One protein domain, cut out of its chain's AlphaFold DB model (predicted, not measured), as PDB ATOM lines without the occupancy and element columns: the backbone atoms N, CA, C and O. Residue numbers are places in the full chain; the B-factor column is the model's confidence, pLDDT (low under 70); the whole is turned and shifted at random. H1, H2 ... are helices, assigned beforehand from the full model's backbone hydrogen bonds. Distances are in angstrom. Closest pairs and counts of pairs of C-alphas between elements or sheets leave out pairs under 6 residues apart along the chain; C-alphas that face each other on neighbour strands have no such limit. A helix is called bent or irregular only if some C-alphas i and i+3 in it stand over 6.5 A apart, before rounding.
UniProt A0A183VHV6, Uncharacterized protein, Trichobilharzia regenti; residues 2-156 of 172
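AT A GLANCE: This is residues 2 to 156 of the 172 residues of an uncharacterized protein of Trichobilharzia regenti (UniProt A0A183VHV6). Two long helical hairpins, H3 with H4 and H1 with H2, meet at a steep angle and reach toward opposite ends of an elongated, loosely joined model. H5 folds back from the end of H4 and packs on both H4 and the early part of H1, while at the far end of the H1-H2 hairpin a long loop sticks out with residues 32 to 37. The printed part has 155 residues with five named helices in the order H1, H2, H3, H4, H5 and no named strand; its class is all helix. It is loose, with a radius of gyration of the C-alphas of 21.8 A, and spans 74 by 41 by 25 A.

IN THESE COORDINATES: Find C-alpha 106 at (215.810, 288.238, 164.681); from there H4, residues 106 to 138, the longest helix, runs 47.3 A. Before it comes H3, residues 70 to 100, 43.7 A long, with a kink of 30 degrees near residue 77; it is irregular, C-alphas 71 and 74 being 7.7 A apart. After H4 look for H5, residues 141 to 154, 20.0 A long and ending at C-alpha 154 (223.555, 284.074, 190.867); it is irregular too, with C-alphas 142 and 145 7.4 A apart. H1, residues 2 to 26, starts at C-alpha 2 (219.791, 274.191, 182.471) and runs 36.0 A. H2, residues 48 to 65, is 25.5 A long.

HOW THE PARTS SIT: Start at H4, which forms a hairpin with H3: they touch at a shallow tilt of 17 degrees, opposite ways, and their closest C-alphas, of Leu 82 and Phe 120, are 6.6 A apart. With residues 121 to 135 alone, H4 touches H5, also a hairpin, at a shallow tilt of 31 degrees; the closest C-alphas, of Ser 128 and Phe 150, are 4.9 A apart. Move on to H1, which touches H5 with residues 3 to 11 alone, at a shallow tilt of 10 degrees, opposite ways; the C-alphas of Ser 7 and Cys 149, the closest, are 6.7 A apart. With residues 12 to 23 alone, H1 touches H2 in a hairpin at a shallow tilt of 8 degrees, closest at the C-alphas of Val 16 and Leu 62, 6.7 A. The helix packing is mostly aligned, the touching pairs being at shallow tilts. H1 and H3 are close but not clearly touching, at a steep tilt of 46 degrees. H1 and H4 are only just apart, closest C-alphas 8.4 A. Every O i to N i+4 pair is within hydrogen-bond range in H1, H2 and H4; in H3 it is 24 of 27 and in H5 8 of 10.

THE WHOLE: The two C-alphas farthest apart, of Glu 44 and Ser 104, are 74.8 A apart. The printed part has no cut. The link from H1 to H2 is long, 21 residues; the other three links are tight. Look for pLDDT under 70 at residues 30 to 45, 95 to 107, 138 to 140 and 142; the mean of the printed part is 80.3.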
ATOM      1  N   LEU A   2     219.586 275.651 182.390       88.69
ATOM      2  CA  LEU A   2     219.791 274.191 182.471       88.69
ATOM      3  C   LEU A   2     220.509 273.733 183.753       88.69
ATOM      4  O   LEU A   2     220.000 272.867 184.449       88.69
ATOM      5  N   PHE A   3     221.623 274.383 184.112       88.38
ATOM      6  CA  PHE A   3     222.359 274.099 185.351       88.38
ATOM      7  C   PHE A   3     221.462 274.119 186.603       88.38
ATOM      8  O   PHE A   3     221.493 273.180 187.392       88.38
ATOM      9  N   ILE A   4     220.618 275.149 186.753       89.88
ATOM     10  CA  ILE A   4     219.683 275.265 187.882       89.88
ATOM     11  C   ILE A   4     218.653 274.135 187.865       89.88
ATOM     12  O   ILE A   4     218.413 273.527 188.905       89.88
ATOM     13  N   PHE A   5     218.067 273.826 186.705       89.50
ATOM     14  CA  PHE A   5     217.067 272.762 186.596       89.50
ATOM     15  C   PHE A   5     217.653 271.388 186.917       89.50
ATOM     16  O   PHE A   5     217.057 270.647 187.693       89.50
ATOM     17  N   THR A   6     218.841 271.078 186.397       88.62
ATOM     18  CA  THR A   6     219.555 269.836 186.712       88.62
ATOM     19  C   THR A   6     219.888 269.762 188.199       88.62
ATOM     20  O   THR A   6     219.564 268.771 188.842       88.62
ATOM     21  N   SER A   7     220.434 270.829 188.794       87.56
ATOM     22  CA  SER A   7     220.742 270.846 190.231       87.56
ATOM     23  C   SER A   7     219.502 270.682 191.120       87.56
ATOM     24  O   SER A   7     219.569 269.992 192.136       87.56
ATOM     25  N   LEU A   8     218.370 271.296 190.758       87.88
ATOM     26  CA  LEU A   8     217.097 271.123 191.470       87.88
ATOM     27  C   LEU A   8     216.573 269.689 191.348       87.88
ATOM     28  O   LEU A   8     216.169 269.096 192.349       87.88
ATOM     29  N   HIS A   9     216.598 269.137 190.136       89.56
ATOM     30  CA  HIS A   9     216.173 267.770 189.862       89.56
ATOM     31  C   HIS A   9     217.011 266.758 190.648       89.56
ATOM     32  O   HIS A   9     216.459 265.959 191.404       89.56
ATOM     33  N   ASP A  10     218.337 266.838 190.544       87.31
ATOM     34  CA  ASP A  10     219.257 265.917 191.213       87.31
ATOM     35  C   ASP A  10     219.095 265.980 192.729       87.31
ATOM     36  O   ASP A  10     219.046 264.950 193.405       87.31
ATOM     37  N   PHE A  11     218.930 267.186 193.275       85.69
ATOM     38  CA  PHE A  11     218.654 267.359 194.690       85.69
ATOM     39  C   PHE A  11     217.377 266.637 195.133       85.69
ATOM     40  O   PHE A  11     217.400 265.912 196.131       85.69
ATOM     41  N   LEU A  12     216.269 266.825 194.410       87.00
ATOM     42  CA  LEU A  12     214.990 266.197 194.735       87.00
ATOM     43  C   LEU A  12     215.073 264.674 194.617       87.00
ATOM     44  O   LEU A  12     214.684 263.969 195.549       87.00
ATOM     45  N   VAL A  13     215.640 264.168 193.521       88.94
ATOM     46  CA  VAL A  13     215.800 262.728 193.281       88.94
ATOM     47  C   VAL A  13     216.629 262.086 194.386       88.94
ATOM     48  O   VAL A  13     216.177 261.119 194.998       88.94
ATOM     49  N   HIS A  14     217.791 262.650 194.728       88.00
ATOM     50  CA  HIS A  14     218.630 262.106 195.797       88.00
ATOM     51  C   HIS A  14     217.932 262.105 197.158       88.00
ATOM     52  O   HIS A  14     218.114 261.176 197.949       88.00
ATOM     53  N   ARG A  15     217.127 263.128 197.454       86.56
ATOM     54  CA  ARG A  15     216.392 263.228 198.720       86.56
ATOM     55  C   ARG A  15     215.296 262.181 198.829       86.56
ATOM     56  O   ARG A  15     215.231 261.486 199.843       86.56
ATOM     57  N   VAL A  16     214.474 262.057 197.793       89.75
ATOM     58  CA  VAL A  16     213.412 261.047 197.715       89.75
ATOM     59  C   VAL A  16     214.014 259.645 197.791       89.75
ATOM     60  O   VAL A  16     213.557 258.814 198.574       89.75
ATOM     61  N   GLU A  17     215.099 259.407 197.059       89.38
ATOM     62  CA  GLU A  17     215.811 258.133 197.061       89.38
ATOM     63  C   GLU A  17     216.383 257.795 198.445       89.38
ATOM     64  O   GLU A  17     216.224 256.679 198.931       89.38
ATOM     65  N   THR A  18     216.969 258.773 199.143       89.62
ATOM     66  CA  THR A  18     217.475 258.586 200.514       89.62
ATOM     67  C   THR A  18     216.358 258.181 201.480       89.62
ATOM     68  O   THR A  18     216.550 257.290 202.312       89.62
ATOM     69  N   LEU A  19     215.184 258.818 201.382       90.62
ATOM     70  CA  LEU A  19     214.022 258.467 202.200       90.62
ATOM     71  C   LEU A  19     213.548 257.040 201.907       90.62
ATOM     72  O   LEU A  19     213.321 256.276 202.849       90.62
ATOM     73  N   ARG A  20     213.474 256.664 200.623       90.12
ATOM     74  CA  ARG A  20     213.125 255.307 200.186       90.12
ATOM     75  C   ARG A  20     214.097 254.276 200.747       90.12
ATOM     76  O   ARG A  20     213.660 253.350 201.419       90.12
ATOM     77  N   ILE A  21     215.401 254.456 200.523       88.81
ATOM     78  CA  ILE A  21     216.446 253.530 200.987       88.81
ATOM     79  C   ILE A  21     216.374 253.359 202.500       88.81
ATOM     80  O   ILE A  21     216.441 252.233 202.980       88.81
ATOM     81  N   ARG A  22     216.211 254.448 203.258       90.19
ATOM     82  CA  ARG A  22     216.137 254.393 204.723       90.19
ATOM     83  C   ARG A  22     214.914 253.624 205.221       90.19
ATOM     84  O   ARG A  22     215.019 252.891 206.200       90.19
ATOM     85  N   PHE A  23     213.759 253.811 204.585       90.38
ATOM     86  CA  PHE A  23     212.558 253.061 204.937       90.38
ATOM     87  C   PHE A  23     212.712 251.579 204.572       90.38
ATOM     88  O   PHE A  23     212.509 250.714 205.423       90.38
ATOM     89  N   SER A  24     213.146 251.290 203.343       87.75
ATOM     90  CA  SER A  24     213.354 249.923 202.869       87.75
ATOM     91  C   SER A  24     214.403 249.179 203.685       87.75
ATOM     92  O   SER A  24     214.182 248.022 204.015       87.75
ATOM     93  N   SER A  25     215.512 249.817 204.061       86.00
ATOM     94  CA  SER A  25     216.561 249.176 204.859       86.00
ATOM     95  C   SER A  25     216.107 248.878 206.284       86.00
ATOM     96  O   SER A  25     216.418 247.809 206.798       86.00
ATOM     97  N   LYS A  26     215.327 249.772 206.909       86.69
ATOM     98  CA  LYS A  26     214.769 249.546 208.251       86.69
ATOM     99  C   LYS A  26     213.850 248.323 208.291       86.69
ATOM    100  O   LYS A  26     213.902 247.555 209.245       86.69
ATOM    101  N   TRP A  27     213.030 248.160 207.257       85.50
ATOM    102  CA  TRP A  27     212.063 247.067 207.135       85.50
ATOM    103  C   TRP A  27     212.583 245.889 206.307       85.50
ATOM    104  O   TRP A  27     211.825 244.971 206.003       85.50
ATOM    105  N   CYS A  28     213.870 245.927 205.944       78.81
ATOM    106  CA  CYS A  28     214.546 244.953 205.096       78.81
ATOM    107  C   CYS A  28     213.751 244.593 203.825       78.81
ATOM    108  O   CYS A  28     213.788 243.456 203.370       78.81
ATOM    109  N   LEU A  29     213.015 245.549 203.251       76.69
ATOM    110  CA  LEU A  29     212.178 245.320 202.076       76.69
ATOM    111  C   LEU A  29     213.057 244.994 200.861       76.69
ATOM    112  O   LEU A  29     214.100 245.629 200.677       76.69
ATOM    113  N   PRO A  30     212.646 244.041 200.009       66.25
ATOM    114  CA  PRO A  30     213.410 243.696 198.824       66.25
ATOM    115  C   PRO A  30     213.526 244.903 197.890       66.25
ATOM    116  O   PRO A  30     212.566 245.646 197.666       66.25
ATOM    117  N   ASN A  31     214.709 245.081 197.306       61.34
ATOM    118  CA  ASN A  31     214.870 246.017 196.204       61.34
ATOM    119  C   ASN A  31     214.086 245.480 195.002       61.34
ATOM    120  O   ASN A  31     214.330 244.358 194.561       61.34
ATOM    121  N   PHE A  32     213.193 246.296 194.433       57.06
ATOM    122  CA  PHE A  32     212.404 245.947 193.239       57.06
ATOM    123  C   PHE A  32     213.264 245.444 192.060       57.06
ATOM    124  O   PHE A  32     212.768 244.724 191.199       57.06
ATOM    125  N   SER A  33     214.554 245.789 192.034       55.34
ATOM    126  CA  SER A  33     215.524 245.417 190.999       55.34
ATOM    127  C   SER A  33     216.129 244.010 191.144       55.34
ATOM    128  O   SER A  33     216.880 243.597 190.265       55.34
ATOM    129  N   ALA A  34     215.864 243.282 192.235       51.03
ATOM    130  CA  ALA A  34     216.418 241.947 192.475       51.03
ATOM    131  C   ALA A  34     215.382 241.044 193.174       51.03
ATOM    132  O   ALA A  34     215.308 241.038 194.402       51.03
ATOM    133  N   PRO A  35     214.593 240.249 192.424       49.44
ATOM    134  CA  PRO A  35     213.514 239.422 192.972       49.44
ATOM    135  C   PRO A  35     214.010 238.124 193.634       49.44
ATOM    136  O   PRO A  35     213.244 237.175 193.792       49.44
ATOM    137  N   ASN A  36     215.284 238.042 194.022       53.09
ATOM    138  CA  ASN A  36     215.795 236.846 194.678       53.09
ATOM    139  C   ASN A  36     215.291 236.829 196.121       53.09
ATOM    140  O   ASN A  36     215.562 237.763 196.871       53.09
ATOM    141  N   LEU A  37     214.546 235.772 196.467       50.88
ATOM    142  CA  LEU A  37     213.974 235.505 197.788       50.88
ATOM    143  C   LEU A  37     214.969 235.842 198.902       50.88
ATOM    144  O   LEU A  37     215.890 235.079 199.193       50.88
ATOM    145  N   VAL A  38     214.766 236.993 199.532       53.41
ATOM    146  CA  VAL A  38     215.531 237.374 200.707       53.41
ATOM    147  C   VAL A  38     214.817 236.739 201.897       53.41
ATOM    148  O   VAL A  38     213.658 237.041 202.178       53.41
ATOM    149  N   ASN A  39     215.506 235.823 202.576       53.81
ATOM    150  CA  ASN A  39     215.103 235.320 203.884       53.81
ATOM    151  C   ASN A  39     215.297 236.465 204.892       53.81
ATOM    152  O   ASN A  39     216.355 236.610 205.500       53.81
ATOM    153  N   ILE A  40     214.323 237.373 204.930       57.53
ATOM    154  CA  ILE A  40     214.375 238.609 205.702       57.53
ATOM    155  C   ILE A  40     213.854 238.307 207.101       57.53
ATOM    156  O   ILE A  40     212.645 238.247 207.325       57.53
ATOM    157  N   SER A  41     214.760 238.148 208.059       59.44
ATOM    158  CA  SER A  41     214.403 238.231 209.470       59.44
ATOM    159  C   SER A  41     214.140 239.698 209.823       59.44
ATOM    160  O   SER A  41     215.047 240.444 210.195       59.44
ATOM    161  N   ILE A  42     212.886 240.137 209.685       62.53
ATOM    162  CA  ILE A  42     212.438 241.370 210.346       62.53
ATOM    163  C   ILE A  42     212.662 241.143 211.849       62.53
ATOM    164  O   ILE A  42     212.217 240.113 212.358       62.53
ATOM    165  N   PRO A  43     213.368 242.038 212.564       65.69
ATOM    166  CA  PRO A  43     213.577 241.872 213.998       65.69
ATOM    167  C   PRO A  43     212.242 241.653 214.720       65.69
ATOM    168  O   PRO A  43     211.317 242.442 214.540       65.69
ATOM    169  N   GLU A  44     212.145 240.606 215.547       62.00
ATOM    170  CA  GLU A  44     210.906 240.193 216.245       62.00
ATOM    171  C   GLU A  44     210.298 241.291 217.141       62.00
ATOM    172  O   GLU A  44     209.145 241.207 217.563       62.00
ATOM    173  N   THR A  45     211.065 242.341 217.430       65.19
ATOM    174  CA  THR A  45     210.645 243.506 218.209       65.19
ATOM    175  C   THR A  45     209.768 244.489 217.435       65.19
ATOM    176  O   THR A  45     209.111 245.312 218.073       65.19
ATOM    177  N   TYR A  46     209.729 244.423 216.101       76.19
ATOM    178  CA  TYR A  46     208.917 245.323 215.286       76.19
ATOM    179  C   TYR A  46     207.481 244.829 215.144       76.19
ATOM    180  O   TYR A  46     207.211 243.732 214.654       76.19
ATOM    181  N   ARG A  47     206.535 245.682 215.527       85.12
ATOM    182  CA  ARG A  47     205.101 245.441 215.379       85.12
ATOM    183  C   ARG A  47     204.569 246.124 214.127       85.12
ATOM    184  O   ARG A  47     205.114 247.113 213.641       85.12
ATOM    185  N   PHE A  48     203.421 245.655 213.646       84.50
ATOM    186  CA  PHE A  48     202.705 246.300 212.541       84.50
ATOM    187  C   PHE A  48     202.360 247.774 212.829       84.50
ATOM    188  O   PHE A  48     202.385 248.607 211.926       84.50
ATOM    189  N   SER A  49     202.103 248.125 214.094       90.38
ATOM    190  CA  SER A  49     201.911 249.518 214.514       90.38
ATOM    191  C   SER A  49     203.127 250.397 214.215       90.38
ATOM    192  O   SER A  49     202.964 251.539 213.789       90.38
ATOM    193  N   ASP A  50     204.334 249.853 214.383       89.81
ATOM    194  CA  ASP A  50     205.583 250.576 214.137       89.81
ATOM    195  C   ASP A  50     205.774 250.801 212.633       89.81
ATOM    196  O   ASP A  50     206.191 251.882 212.217       89.81
ATOM    197  N   LEU A  51     205.374 249.824 211.806       89.56
ATOM    198  CA  LEU A  51     205.368 249.947 210.344       89.56
ATOM    199  C   LEU A  51     204.434 251.060 209.876       89.56
ATOM    200  O   LEU A  51     204.836 251.892 209.063       89.56
ATOM    201  N   ILE A  52     203.205 251.107 210.401       91.69
ATOM    202  CA  ILE A  52     202.250 252.177 210.077       91.69
ATOM    203  C   ILE A  52     202.829 253.537 210.470       91.69
ATOM    204  O   ILE A  52     202.772 254.487 209.687       91.69
ATOM    205  N   GLN A  53     203.394 253.646 211.673       94.06
ATOM    206  CA  GLN A  53     203.958 254.902 212.159       94.06
ATOM    207  C   GLN A  53     205.133 255.369 211.292       94.06
ATOM    208  O   GLN A  53     205.183 256.536 210.899       94.06
ATOM    209  N   ASP A  54     206.055 254.469 210.956       92.69
ATOM    210  CA  ASP A  54     207.180 254.771 210.076       92.69
ATOM    211  C   ASP A  54     206.728 255.144 208.666       92.69
ATOM    212  O   ASP A  54     207.316 256.035 208.052       92.69
ATOM    213  N   HIS A  55     205.682 254.498 208.150       93.62
ATOM    214  CA  HIS A  55     205.125 254.817 206.841       93.62
ATOM    215  C   HIS A  55     204.498 256.216 206.826       93.62
ATOM    216  O   HIS A  55     204.789 257.020 205.943       93.62
ATOM    217  N   ASN A  56     203.712 256.563 207.846       94.56
ATOM    218  CA  ASN A  56     203.153 257.911 207.984       94.56
ATOM    219  C   ASN A  56     204.250 258.974 208.120       94.56
ATOM    220  O   ASN A  56     204.145 260.067 207.555       94.56
ATOM    221  N   LYS A  57     205.333 258.645 208.834       94.69
ATOM    222  CA  LYS A  57     206.515 259.504 208.924       94.69
ATOM    223  C   LYS A  57     207.181 259.682 207.559       94.69
ATOM    224  O   LYS A  57     207.453 260.820 207.188       94.69
ATOM    225  N   LEU A  58     207.376 258.601 206.801       93.69
ATOM    226  CA  LEU A  58     207.906 258.649 205.437       93.69
ATOM    227  C   LEU A  58     207.058 259.563 204.543       93.69
ATOM    228  O   LEU A  58     207.613 260.410 203.852       93.69
ATOM    229  N   LEU A  59     205.728 259.430 204.571       93.62
ATOM    230  CA  LEU A  59     204.824 260.278 203.784       93.62
ATOM    231  C   LEU A  59     204.943 261.756 204.168       93.62
ATOM    232  O   LEU A  59     205.032 262.615 203.292       93.62
ATOM    233  N   SER A  60     205.002 262.049 205.467       90.94
ATOM    234  CA  SER A  60     205.161 263.419 205.969       90.94
ATOM    235  C   SER A  60     206.504 264.026 205.544       90.94
ATOM    236  O   SER A  60     206.578 265.183 205.131       90.94
ATOM    237  N   GLU A  61     207.581 263.242 205.595       90.38
ATOM    238  CA  GLU A  61     208.908 263.667 205.144       90.38
ATOM    239  C   GLU A  61     208.971 263.842 203.621       90.38
ATOM    240  O   GLU A  61     209.587 264.797 203.151       90.38
ATOM    241  N   LEU A  62     208.309 262.976 202.845       90.19
ATOM    242  CA  LEU A  62     208.186 263.123 201.392       90.19
ATOM    243  C   LEU A  62     207.430 264.402 201.025       90.19
ATOM    244  O   LEU A  62     207.885 265.146 200.161       90.19
ATOM    245  N   GLN A  63     206.323 264.700 201.708       88.75
ATOM    246  CA  GLN A  63     205.591 265.955 201.516       88.75
ATOM    247  C   GLN A  63     206.479 267.173 201.787       88.75
ATOM    248  O   GLN A  63     206.453 268.129 201.013       88.75
ATOM    249  N   ALA A  64     207.293 267.134 202.843       84.81
ATOM    250  CA  ALA A  64     208.229 268.210 203.150       84.81
ATOM    251  C   ALA A  64     209.337 268.348 202.089       84.81
ATOM    252  O   ALA A  64     209.625 269.459 201.646       84.81
ATOM    253  N   VAL A  65     209.940 267.237 201.648       85.06
ATOM    254  CA  VAL A  65     210.997 267.228 200.617       85.06
ATOM    255  C   VAL A  65     210.486 267.750 199.275       85.06
ATOM    256  O   VAL A  65     211.180 268.525 198.622       85.06
ATOM    257  N   CYS A  66     209.273 267.365 198.881       83.75
ATOM    258  CA  CYS A  66     208.653 267.792 197.628       83.75
ATOM    259  C   CYS A  66     208.046 269.203 197.688       83.75
ATOM    260  O   CYS A  66     207.385 269.613 196.737       83.75
ATOM    261  N   LEU A  67     208.260 269.952 198.779       83.88
ATOM    262  CA  LEU A  67     207.711 271.299 198.976       83.88
ATOM    263  C   LEU A  67     206.173 271.332 198.883       83.88
ATOM    264  O   LEU A  67     205.559 272.284 198.394       83.88
ATOM    265  N   SER A  68     205.530 270.264 199.347       84.06
ATOM    266  CA  SER A  68     204.074 270.114 199.338       84.06
ATOM    267  C   SER A  68     203.414 270.629 200.618       84.06
ATOM    268  O   SER A  68     202.206 270.478 200.776       84.06
ATOM    269  N   THR A  69     204.170 271.243 201.532       83.62
ATOM    270  CA  THR A  69     203.646 271.813 202.782       83.62
ATOM    271  C   THR A  69     203.344 273.304 202.634       83.62
ATOM    272  O   THR A  69     204.028 274.012 201.896       83.62
ATOM    273  N   GLU A  70     202.382 273.819 203.401       82.56
ATOM    274  CA  GLU A  70     202.042 275.256 203.420       82.56
ATOM    275  C   GLU A  70     203.250 276.151 203.736       82.56
ATOM    276  O   GLU A  70     203.471 277.177 203.098       82.56
ATOM    277  N   SER A  71     204.116 275.709 204.653       81.81
ATOM    278  CA  SER A  71     205.361 276.409 205.002       81.81
ATOM    279  C   SER A  71     206.337 276.578 203.832       81.81
ATOM    280  O   SER A  71     207.232 277.419 203.896       81.81
ATOM    281  N   SER A  72     206.179 275.788 202.770       81.94
ATOM    282  CA  SER A  72     207.031 275.798 201.581       81.94
ATOM    283  C   SER A  72     206.376 276.447 200.358       81.94
ATOM    284  O   SER A  72     207.014 276.518 199.311       81.94
ATOM    285  N   LEU A  73     205.150 276.976 200.488       85.00
ATOM    286  CA  LEU A  73     204.367 277.545 199.386       85.00
ATOM    287  C   LEU A  73     205.141 278.599 198.585       85.00
ATOM    288  O   LEU A  73     205.176 278.536 197.360       85.00
ATOM    289  N   LEU A  74     205.788 279.542 199.274       86.12
ATOM    290  CA  LEU A  74     206.550 280.606 198.620       86.12
ATOM    291  C   LEU A  74     207.716 280.026 197.806       86.12
ATOM    292  O   LEU A  74     207.851 280.330 196.626       86.12
ATOM    293  N   LEU A  75     208.508 279.126 198.402       84.88
ATOM    294  CA  LEU A  75     209.622 278.468 197.712       84.88
ATOM    295  C   LEU A  75     209.137 277.634 196.515       84.88
ATOM    296  O   LEU A  75     209.763 277.653 195.457       84.88
ATOM    297  N   ARG A  76     208.009 276.931 196.667       86.44
ATOM    298  CA  ARG A  76     207.382 276.164 195.588       86.44
ATOM    299  C   ARG A  76     206.971 277.067 194.427       86.44
ATOM    300  O   ARG A  76     207.264 276.726 193.286       86.44
ATOM    301  N   ASN A  77     206.327 278.198 194.704       89.94
ATOM    302  CA  ASN A  77     205.889 279.136 193.670       89.94
ATOM    303  C   ASN A  77     207.080 279.714 192.896       89.94
ATOM    304  O   ASN A  77     207.042 279.778 191.673       89.94
ATOM    305  N   GLU A  78     208.166 280.055 193.586       89.56
ATOM    306  CA  GLU A  78     209.385 280.545 192.939       89.56
ATOM    307  C   GLU A  78     210.049 279.493 192.043       89.56
ATOM    308  O   GLU A  78     210.448 279.790 190.918       89.56
ATOM    309  N   ILE A  79     210.127 278.238 192.497       88.12
ATOM    310  CA  ILE A  79     210.630 277.134 191.666       88.12
ATOM    311  C   ILE A  79     209.710 276.904 190.460       88.12
ATOM    312  O   ILE A  79     210.195 276.688 189.352       88.12
ATOM    313  N   TYR A  80     208.392 276.989 190.651       90.12
ATOM    314  CA  TYR A  80     207.420 276.870 189.567       90.12
ATOM    315  C   TYR A  80     207.587 277.980 188.520       90.12
ATOM    316  O   TYR A  80     207.590 277.690 187.324       90.12
ATOM    317  N   ASN A  81     207.819 279.222 188.949       91.88
ATOM    318  CA  ASN A  81     208.109 280.342 188.052       91.88
ATOM    319  C   ASN A  81     209.378 280.090 187.229       91.88
ATOM    320  O   ASN A  81     209.350 280.247 186.009       91.88
ATOM    321  N   LEU A  82     210.458 279.606 187.854       91.19
ATOM    322  CA  LEU A  82     211.670 279.219 187.126       91.19
ATOM    323  C   LEU A  82     211.394 278.129 186.081       91.19
ATOM    324  O   LEU A  82     211.881 278.227 184.954       91.19
ATOM    325  N   CYS A  83     210.619 277.097 186.426       90.69
ATOM    326  CA  CYS A  83     210.239 276.043 185.482       90.69
ATOM    327  C   CYS A  83     209.424 276.603 184.307       90.69
ATOM    328  O   CYS A  83     209.712 276.274 183.155       90.69
ATOM    329  N   ASN A  84     208.466 277.495 184.576       92.31
ATOM    330  CA  ASN A  84     207.682 278.168 183.542       92.31
ATOM    331  C   ASN A  84     208.559 279.001 182.605       92.31
ATOM    332  O   ASN A  84     208.338 278.973 181.401       92.31
ATOM    333  N   MET A  85     209.585 279.684 183.115       92.50
ATOM    334  CA  MET A  85     210.551 280.389 182.265       92.50
ATOM    335  C   MET A  85     211.302 279.426 181.340       92.50
ATOM    336  O   MET A  85     211.560 279.753 180.186       92.50
ATOM    337  N   GLY A  86     211.632 278.221 181.816       89.69
ATOM    338  CA  GLY A  86     212.221 277.169 180.984       89.69
ATOM    339  C   GLY A  86     211.306 276.746 179.832       89.69
ATOM    340  O   GLY A  86     211.772 276.620 178.700       89.69
ATOM    341  N   LEU A  87     210.008 276.593 180.106       90.25
ATOM    342  CA  LEU A  87     208.997 276.298 179.084       90.25
ATOM    343  C   LEU A  87     208.827 277.464 178.103       90.25
ATOM    344  O   LEU A  87     208.823 277.246 176.900       90.25
ATOM    345  N   GLN A  88     208.798 278.708 178.589       90.25
ATOM    346  CA  GLN A  88     208.757 279.888 177.721       90.25
ATOM    347  C   GLN A  88     209.979 279.958 176.799       90.25
ATOM    348  O   GLN A  88     209.834 280.266 175.618       90.25
ATOM    349  N   LEU A  89     211.181 279.641 177.296       88.62
ATOM    350  CA  LEU A  89     212.376 279.569 176.454       88.62
ATOM    351  C   LEU A  89     212.237 278.478 175.385       88.62
ATOM    352  O   LEU A  89     212.595 278.704 174.230       88.62
ATOM    353  N   GLN A  90     211.716 277.308 175.758       87.62
ATOM    354  CA  GLN A  90     211.452 276.219 174.822       87.62
ATOM    355  C   GLN A  90     210.450 276.645 173.741       87.62
ATOM    356  O   GLN A  90     210.712 276.428 172.559       87.62
ATOM    357  N   ASP A  91     209.354 277.297 174.119       86.25
ATOM    358  CA  ASP A  91     208.334 277.795 173.195       86.25
ATOM    359  C   ASP A  91     208.892 278.874 172.263       86.25
ATOM    360  O   ASP A  91     208.626 278.853 171.060       86.25
ATOM    361  N   LEU A  92     209.723 279.784 172.781       82.94
ATOM    362  CA  LEU A  92     210.436 280.770 171.968       82.94
ATOM    363  C   LEU A  92     211.372 280.094 170.966       82.94
ATOM    364  O   LEU A  92     211.463 280.546 169.829       82.94
ATOM    365  N   TRP A  93     212.047 279.015 171.357       78.94
ATOM    366  CA  TRP A  93     212.982 278.295 170.492       78.94
ATOM    367  C   TRP A  93     212.269 277.466 169.413       78.94
ATOM    368  O   TRP A  93     212.644 277.497 168.241       78.94
ATOM    369  N   ILE A  94     211.214 276.736 169.782       79.50
ATOM    370  CA  ILE A  94     210.448 275.875 168.870       79.50
ATOM    371  C   ILE A  94     209.534 276.717 167.972       79.50
ATOM    372  O   ILE A  94     209.544 276.549 166.753       79.50
ATOM    373  N   GLY A  95     208.780 277.655 168.547       67.19
ATOM    374  CA  GLY A  95     207.906 278.570 167.810       67.19
ATOM    375  C   GLY A  95     208.679 279.626 167.017       67.19
ATOM    376  O   GLY A  95     208.264 280.006 165.921       67.19
ATOM    377  N   GLY A  96     209.842 280.053 167.519       58.94
ATOM    378  CA  GLY A  96     210.753 280.962 166.822       58.94
ATOM    379  C   GLY A  96     211.360 280.348 165.565       58.94
ATOM    380  O   GLY A  96     211.484 281.052 164.571       58.94
ATOM    381  N   ASN A  97     211.638 279.041 165.542       52.38
ATOM    382  CA  ASN A  97     212.111 278.361 164.329       52.38
ATOM    383  C   ASN A  97     211.088 278.388 163.181       52.38
ATOM    384  O   ASN A  97     211.489 278.428 162.022       52.38
ATOM    385  N   LEU A  98     209.782 278.420 163.475       51.19
ATOM    386  CA  LEU A  98     208.743 278.550 162.446       51.19
ATOM    387  C   LEU A  98     208.631 279.995 161.920       51.19
ATOM    388  O   LEU A  98     208.394 280.204 160.734       51.19
ATOM    389  N   PHE A  99     208.824 280.995 162.788       48.47
ATOM    390  CA  PHE A  99     208.702 282.419 162.440       48.47
ATOM    391  C   PHE A  99     209.974 283.005 161.802       48.47
ATOM    392  O   PHE A  99     209.872 283.802 160.872       48.47
ATOM    393  N   LEU A 100     211.165 282.582 162.243       49.88
ATOM    394  CA  LEU A 100     212.465 283.008 161.699       49.88
ATOM    395  C   LEU A 100     212.721 282.462 160.288       49.88
ATOM    396  O   LEU A 100     213.443 283.085 159.518       49.88
ATOM    397  N   TYR A 101     212.096 281.336 159.923       48.31
ATOM    398  CA  TYR A 101     212.127 280.812 158.553       48.31
ATOM    399  C   TYR A 101     211.279 281.642 157.572       48.31
ATOM    400  O   TYR A 101     211.473 281.543 156.364       48.31
ATOM    401  N   LEU A 102     210.329 282.439 158.081       51.44
ATOM    402  CA  LEU A 102     209.349 283.174 157.275       51.44
ATOM    403  C   LEU A 102     209.525 284.694 157.323       51.44
ATOM    404  O   LEU A 102     209.145 285.352 156.362       51.44
ATOM    405  N   ASN A 103     210.096 285.263 158.388       48.97
ATOM    406  CA  ASN A 103     210.328 286.701 158.499       48.97
ATOM    407  C   ASN A 103     211.625 287.012 159.256       48.97
ATOM    408  O   ASN A 103     211.908 286.469 160.322       48.97
ATOM    409  N   SER A 104     212.386 287.944 158.691       48.56
ATOM    410  CA  SER A 104     213.711 288.431 159.083       48.56
ATOM    411  C   SER A 104     213.760 289.200 160.414       48.56
ATOM    412  O   SER A 104     214.476 290.194 160.515       48.56
ATOM    413  N   ASP A 105     213.005 288.795 161.435       60.03
ATOM    414  CA  ASP A 105     212.830 289.580 162.662       60.03
ATOM    415  C   ASP A 105     213.549 288.977 163.881       60.03
ATOM    416  O   ASP A 105     213.018 288.842 164.985       60.03
ATOM    417  N   SER A 106     214.826 288.643 163.660       63.47
ATOM    418  CA  SER A 106     215.810 288.238 164.681       63.47
ATOM    419  C   SER A 106     215.875 289.217 165.870       63.47
ATOM    420  O   SER A 106     216.139 288.820 167.008       63.47
ATOM    421  N   SER A 107     215.545 290.493 165.629       68.88
ATOM    422  CA  SER A 107     215.513 291.549 166.644       68.88
ATOM    423  C   SER A 107     214.496 291.271 167.763       68.88
ATOM    424  O   SER A 107     214.834 291.354 168.946       68.88
ATOM    425  N   THR A 108     213.285 290.838 167.406       73.69
ATOM    426  CA  THR A 108     212.191 290.565 168.345       73.69
ATOM    427  C   THR A 108     212.458 289.313 169.183       73.69
ATOM    428  O   THR A 108     212.162 289.290 170.380       73.69
ATOM    429  N   PHE A 109     213.055 288.275 168.586       77.75
ATOM    430  CA  PHE A 109     213.476 287.072 169.314       77.75
ATOM    431  C   PHE A 109     214.534 287.408 170.370       77.75
ATOM    432  O   PHE A 109     214.368 287.056 171.539       77.75
ATOM    433  N   LYS A 110     215.572 288.157 169.980       80.56
ATOM    434  CA  LYS A 110     216.638 288.592 170.889       80.56
ATOM    435  C   LYS A 110     216.086 289.378 172.079       80.56
ATOM    436  O   LYS A 110     216.395 289.047 173.215       80.56
ATOM    437  N   VAL A 111     215.206 290.349 171.829       83.31
ATOM    438  CA  VAL A 111     214.583 291.165 172.885       83.31
ATOM    439  C   VAL A 111     213.804 290.309 173.892       83.31
ATOM    440  O   VAL A 111     213.904 290.537 175.097       83.31
ATOM    441  N   LYS A 112     213.061 289.294 173.434       84.00
ATOM    442  CA  LYS A 112     212.327 288.379 174.326       84.00
ATOM    443  C   LYS A 112     213.261 287.494 175.153       84.00
ATOM    444  O   LYS A 112     213.007 287.299 176.338       84.00
ATOM    445  N   VAL A 113     214.336 286.983 174.550       86.00
ATOM    446  CA  VAL A 113     215.350 286.189 175.262       86.00
ATOM    447  C   VAL A 113     216.077 287.039 176.306       86.00
ATOM    448  O   VAL A 113     216.257 286.578 177.429       86.00
ATOM    449  N   ASP A 114     216.428 288.284 175.979       86.12
ATOM    450  CA  ASP A 114     217.083 289.207 176.910       86.12
ATOM    451  C   ASP A 114     216.175 289.523 178.112       86.12
ATOM    452  O   ASP A 114     216.628 289.478 179.258       86.12
ATOM    453  N   MET A 115     214.878 289.775 177.880       87.88
ATOM    454  CA  MET A 115     213.906 289.958 178.966       87.88
ATOM    455  C   MET A 115     213.799 288.715 179.854       87.88
ATOM    456  O   MET A 115     213.938 288.828 181.071       87.88
ATOM    457  N   LEU A 116     213.623 287.536 179.252       89.81
ATOM    458  CA  LEU A 116     213.509 286.272 179.981       89.81
ATOM    459  C   LEU A 116     214.777 285.956 180.787       89.81
ATOM    460  O   LEU A 116     214.696 285.457 181.906       89.81
ATOM    461  N   SER A 117     215.950 286.272 180.236       89.00
ATOM    462  CA  SER A 117     217.240 286.103 180.906       89.00
ATOM    463  C   SER A 117     217.352 286.990 182.150       89.00
ATOM    464  O   SER A 117     217.722 286.507 183.220       89.00
ATOM    465  N   ASN A 118     216.969 288.267 182.040       88.62
ATOM    466  CA  ASN A 118     216.982 289.209 183.163       88.62
ATOM    467  C   ASN A 118     215.995 288.809 184.270       88.62
ATOM    468  O   ASN A 118     216.305 288.915 185.461       88.62
ATOM    469  N   GLU A 119     214.807 288.340 183.885       91.06
ATOM    470  CA  GLU A 119     213.806 287.848 184.828       91.06
ATOM    471  C   GLU A 119     214.323 286.595 185.547       91.06
ATOM    472  O   GLU A 119     214.366 286.553 186.777       91.06
ATOM    473  N   PHE A 120     214.838 285.620 184.792       91.62
ATOM    474  CA  PHE A 120     215.417 284.396 185.341       91.62
ATOM    475  C   PHE A 120     216.550 284.684 186.333       91.62
ATOM    476  O   PHE A 120     216.572 284.114 187.426       91.62
ATOM    477  N   ASP A 121     217.473 285.587 185.994       89.56
ATOM    478  CA  ASP A 121     218.566 285.991 186.881       89.56
ATOM    479  C   ASP A 121     218.049 286.617 188.189       89.56
ATOM    480  O   ASP A 121     218.525 286.291 189.282       89.56
ATOM    481  N   SER A 122     217.004 287.443 188.102       90.75
ATOM    482  CA  SER A 122     216.358 288.047 189.273       90.75
ATOM    483  C   SER A 122     215.779 286.986 190.216       90.75
ATOM    484  O   SER A 122     216.038 287.026 191.424       90.75
ATOM    485  N   HIS A 123     215.071 285.986 189.681       91.38
ATOM    486  CA  HIS A 123     214.540 284.873 190.476       91.38
ATOM    487  C   HIS A 123     215.648 283.999 191.078       91.38
ATOM    488  O   HIS A 123     215.571 283.614 192.247       91.38
ATOM    489  N   VAL A 124     216.720 283.717 190.330       90.44
ATOM    490  CA  VAL A 124     217.871 282.954 190.838       90.44
ATOM    491  C   VAL A 124     218.551 283.682 192.000       90.44
ATOM    492  O   VAL A 124     218.837 283.064 193.030       90.44
ATOM    493  N   LYS A 125     218.766 284.998 191.894       89.31
ATOM    494  CA  LYS A 125     219.328 285.829 192.976       89.31
ATOM    495  C   LYS A 125     218.424 285.864 194.206       89.31
ATOM    496  O   LYS A 125     218.909 285.731 195.339       89.31
ATOM    497  N   PHE A 126     217.117 285.999 193.997       89.38
ATOM    498  CA  PHE A 126     216.130 285.959 195.071       89.38
ATOM    499  C   PHE A 126     216.171 284.620 195.821       89.38
ATOM    500  O   PHE A 126     216.363 284.593 197.041       89.38
ATOM    501  N   LEU A 127     216.098 283.504 195.090       89.50
ATOM    502  CA  LEU A 127     216.142 282.155 195.653       89.50
ATOM    503  C   LEU A 127     217.463 281.850 196.357       89.50
ATOM    504  O   LEU A 127     217.454 281.296 197.455       89.50
ATOM    505  N   SER A 128     218.595 282.268 195.788       88.50
ATOM    506  CA  SER A 128     219.911 282.167 196.428       88.50
ATOM    507  C   SER A 128     219.922 282.836 197.808       88.50
ATOM    508  O   SER A 128     220.350 282.246 198.809       88.50
ATOM    509  N   THR A 129     219.363 284.046 197.892       87.56
ATOM    510  CA  THR A 129     219.260 284.804 199.145       87.56
ATOM    511  C   THR A 129     218.329 284.115 200.142       87.56
ATOM    512  O   THR A 129     218.680 283.976 201.319       87.56
ATOM    513  N   MET A 130     217.161 283.653 199.688       85.38
ATOM    514  CA  MET A 130     216.204 282.932 200.528       85.38
ATOM    515  C   MET A 130     216.792 281.643 201.096       85.38
ATOM    516  O   MET A 130     216.757 281.447 202.308       85.38
ATOM    517  N   LEU A 131     217.383 280.793 200.255       84.50
ATOM    518  CA  LEU A 131     217.982 279.522 200.671       84.50
ATOM    519  C   LEU A 131     219.113 279.738 201.678       84.50
ATOM    520  O   LEU A 131     219.157 279.072 202.714       84.50
ATOM    521  N   THR A 132     219.974 280.726 201.427       84.69
ATOM    522  CA  THR A 132     221.070 281.078 202.339       84.69
ATOM    523  C   THR A 132     220.540 281.499 203.713       84.69
ATOM    524  O   THR A 132     221.059 281.064 204.745       84.69
ATOM    525  N   ARG A 133     219.487 282.328 203.755       82.00
ATOM    526  CA  ARG A 133     218.847 282.750 205.013       82.00
ATOM    527  C   ARG A 133     218.191 281.576 205.729       82.00
ATOM    528  O   ARG A 133     218.399 281.417 206.930       82.00
ATOM    529  N   SER A 134     217.470 280.731 205.000       78.12
ATOM    530  CA  SER A 134     216.827 279.541 205.556       78.12
ATOM    531  C   SER A 134     217.842 278.608 206.208       78.12
ATOM    532  O   SER A 134     217.632 278.199 207.346       78.12
ATOM    533  N   ILE A 135     218.980 278.332 205.566       77.69
ATOM    534  CA  ILE A 135     220.048 277.497 206.142       77.69
ATOM    535  C   ILE A 135     220.581 278.090 207.449       77.69
ATOM    536  O   ILE A 135     220.737 277.354 208.423       77.69
ATOM    537  N   ARG A 136     220.828 279.407 207.482       77.44
ATOM    538  CA  ARG A 136     221.337 280.105 208.675       77.44
ATOM    539  C   ARG A 136     220.359 280.067 209.849       77.44
ATOM    540  O   ARG A 136     220.796 279.915 210.980       77.44
ATOM    541  N   LEU A 137     219.061 280.213 209.586       76.06
ATOM    542  CA  LEU A 137     218.033 280.300 210.630       76.06
ATOM    543  C   LEU A 137     217.564 278.929 211.136       76.06
ATOM    544  O   LEU A 137     217.256 278.784 212.313       76.06
ATOM    545  N   SER A 138     217.501 277.929 210.256       66.62
ATOM    546  CA  SER A 138     216.875 276.630 210.552       66.62
ATOM    547  C   SER A 138     217.863 275.475 210.726       66.62
ATOM    548  O   SER A 138     217.439 274.340 210.932       66.62
ATOM    549  N   ASN A 139     219.177 275.722 210.615       61.38
ATOM    550  CA  ASN A 139     220.205 274.674 210.563       61.38
ATOM    551  C   ASN A 139     219.887 273.570 209.537       61.38
ATOM    552  O   ASN A 139     220.304 272.417 209.688       61.38
ATOM    553  N   ALA A 140     219.173 273.920 208.463       68.62
ATOM    554  CA  ALA A 140     218.803 273.009 207.393       68.62
ATOM    555  C   ALA A 140     220.019 272.694 206.509       68.62
ATOM    556  O   ALA A 140     220.048 273.026 205.326       68.62
ATOM    557  N   LYS A 141     221.021 271.992 207.068       72.62
ATOM    558  CA  LYS A 141     222.223 271.495 206.363       72.62
ATOM    559  C   LYS A 141     221.869 270.757 205.078       72.62
ATOM    560  O   LYS A 141     222.646 270.696 204.133       72.62
ATOM    561  N   GLN A 142     220.663 270.210 205.049       69.94
ATOM    562  CA  GLN A 142     220.111 269.519 203.913       69.94
ATOM    563  C   GLN A 142     220.015 270.379 202.644       69.94
ATOM    564  O   GLN A 142     220.166 269.832 201.558       69.94
ATOM    565  N   LEU A 143     219.835 271.695 202.766       75.19
ATOM    566  CA  LEU A 143     219.698 272.631 201.646       75.19
ATOM    567  C   LEU A 143     221.044 273.185 201.138       75.19
ATOM    568  O   LEU A 143     221.055 273.922 200.156       75.19
ATOM    569  N   LEU A 144     222.174 272.847 201.778       79.69
ATOM    570  CA  LEU A 144     223.493 273.428 201.473       79.69
ATOM    571  C   LEU A 144     223.899 273.263 200.007       79.69
ATOM    572  O   LEU A 144     224.358 274.224 199.397       79.69
ATOM    573  N   TYR A 145     223.697 272.068 199.445       80.75
ATOM    574  CA  TYR A 145     224.033 271.787 198.049       80.75
ATOM    575  C   TYR A 145     223.259 272.700 197.088       80.75
ATOM    576  O   TYR A 145     223.864 273.442 196.321       80.75
ATOM    577  N   VAL A 146     221.926 272.736 197.203       81.81
ATOM    578  CA  VAL A 146     221.066 273.585 196.359       81.81
ATOM    579  C   VAL A 146     221.398 275.056 196.547       81.81
ATOM    580  O   VAL A 146     221.528 275.788 195.573       81.81
ATOM    581  N   SER A 147     221.591 275.496 197.790       83.19
ATOM    582  CA  SER A 147     221.987 276.874 198.069       83.19
ATOM    583  C   SER A 147     223.309 277.236 197.397       83.19
ATOM    584  O   SER A 147     223.427 278.343 196.887       83.19
ATOM    585  N   SER A 148     224.283 276.325 197.368       84.00
ATOM    586  CA  SER A 148     225.551 276.540 196.669       84.00
ATOM    587  C   SER A 148     225.352 276.625 195.154       84.00
ATOM    588  O   SER A 148     225.867 277.554 194.537       84.00
ATOM    589  N   CYS A 149     224.536 275.751 194.558       85.12
ATOM    590  CA  CYS A 149     224.194 275.826 193.134       85.12
ATOM    591  C   CYS A 149     223.535 277.165 192.774       85.12
ATOM    592  O   CYS A 149     223.917 277.798 191.791       85.12
ATOM    593  N   PHE A 150     222.594 277.643 193.592       83.94
ATOM    594  CA  PHE A 150     221.951 278.942 193.386       83.94
ATOM    595  C   PHE A 150     222.900 280.124 193.605       83.94
ATOM    596  O   PHE A 150     222.795 281.118 192.895       83.94
ATOM    597  N   GLN A 151     223.851 280.027 194.535       85.25
ATOM    598  CA  GLN A 151     224.899 281.039 194.704       85.25
ATOM    599  C   GLN A 151     225.828 281.105 193.492       85.25
ATOM    600  O   GLN A 151     226.094 282.198 192.998       85.25
ATOM    601  N   ILE A 152     226.270 279.953 192.980       84.31
ATOM    602  CA  ILE A 152     227.077 279.873 191.757       84.31
ATOM    603  C   ILE A 152     226.294 280.474 190.591       84.31
ATOM    604  O   ILE A 152     226.809 281.340 189.887       84.31
ATOM    605  N   ALA A 153     225.028 280.090 190.428       81.50
ATOM    606  CA  ALA A 153     224.206 280.596 189.342       81.50
ATOM    607  C   ALA A 153     223.958 282.108 189.428       81.50
ATOM    608  O   ALA A 153     224.058 282.788 188.415       81.50
ATOM    609  N   ALA A 154     223.709 282.638 190.627       81.19
ATOM    610  CA  ALA A 154     223.555 284.074 190.867       81.19
ATOM    611  C   ALA A 154     224.852 284.873 190.635       81.19
ATOM    612  O   ALA A 154     224.806 286.094 190.493       81.19
ATOM    613  N   SER A 155     226.004 284.195 190.641       82.19
ATOM    614  CA  SER A 155     227.314 284.785 190.354       82.19
ATOM    615  C   SER A 155     227.710 284.707 188.879       82.19
ATOM    616  O   SER A 155     228.737 285.280 188.509       82.19
ATOM    617  N   PHE A 156     226.926 284.028 188.029       79.31
ATOM    618  CA  PHE A 156     227.148 284.088 186.589       79.31
ATOM    619  C   PHE A 156     226.971 285.536 186.139       79.31
ATOM    620  O   PHE A 156     225.880 286.096 186.190       79.31
TER     621      PHE A 156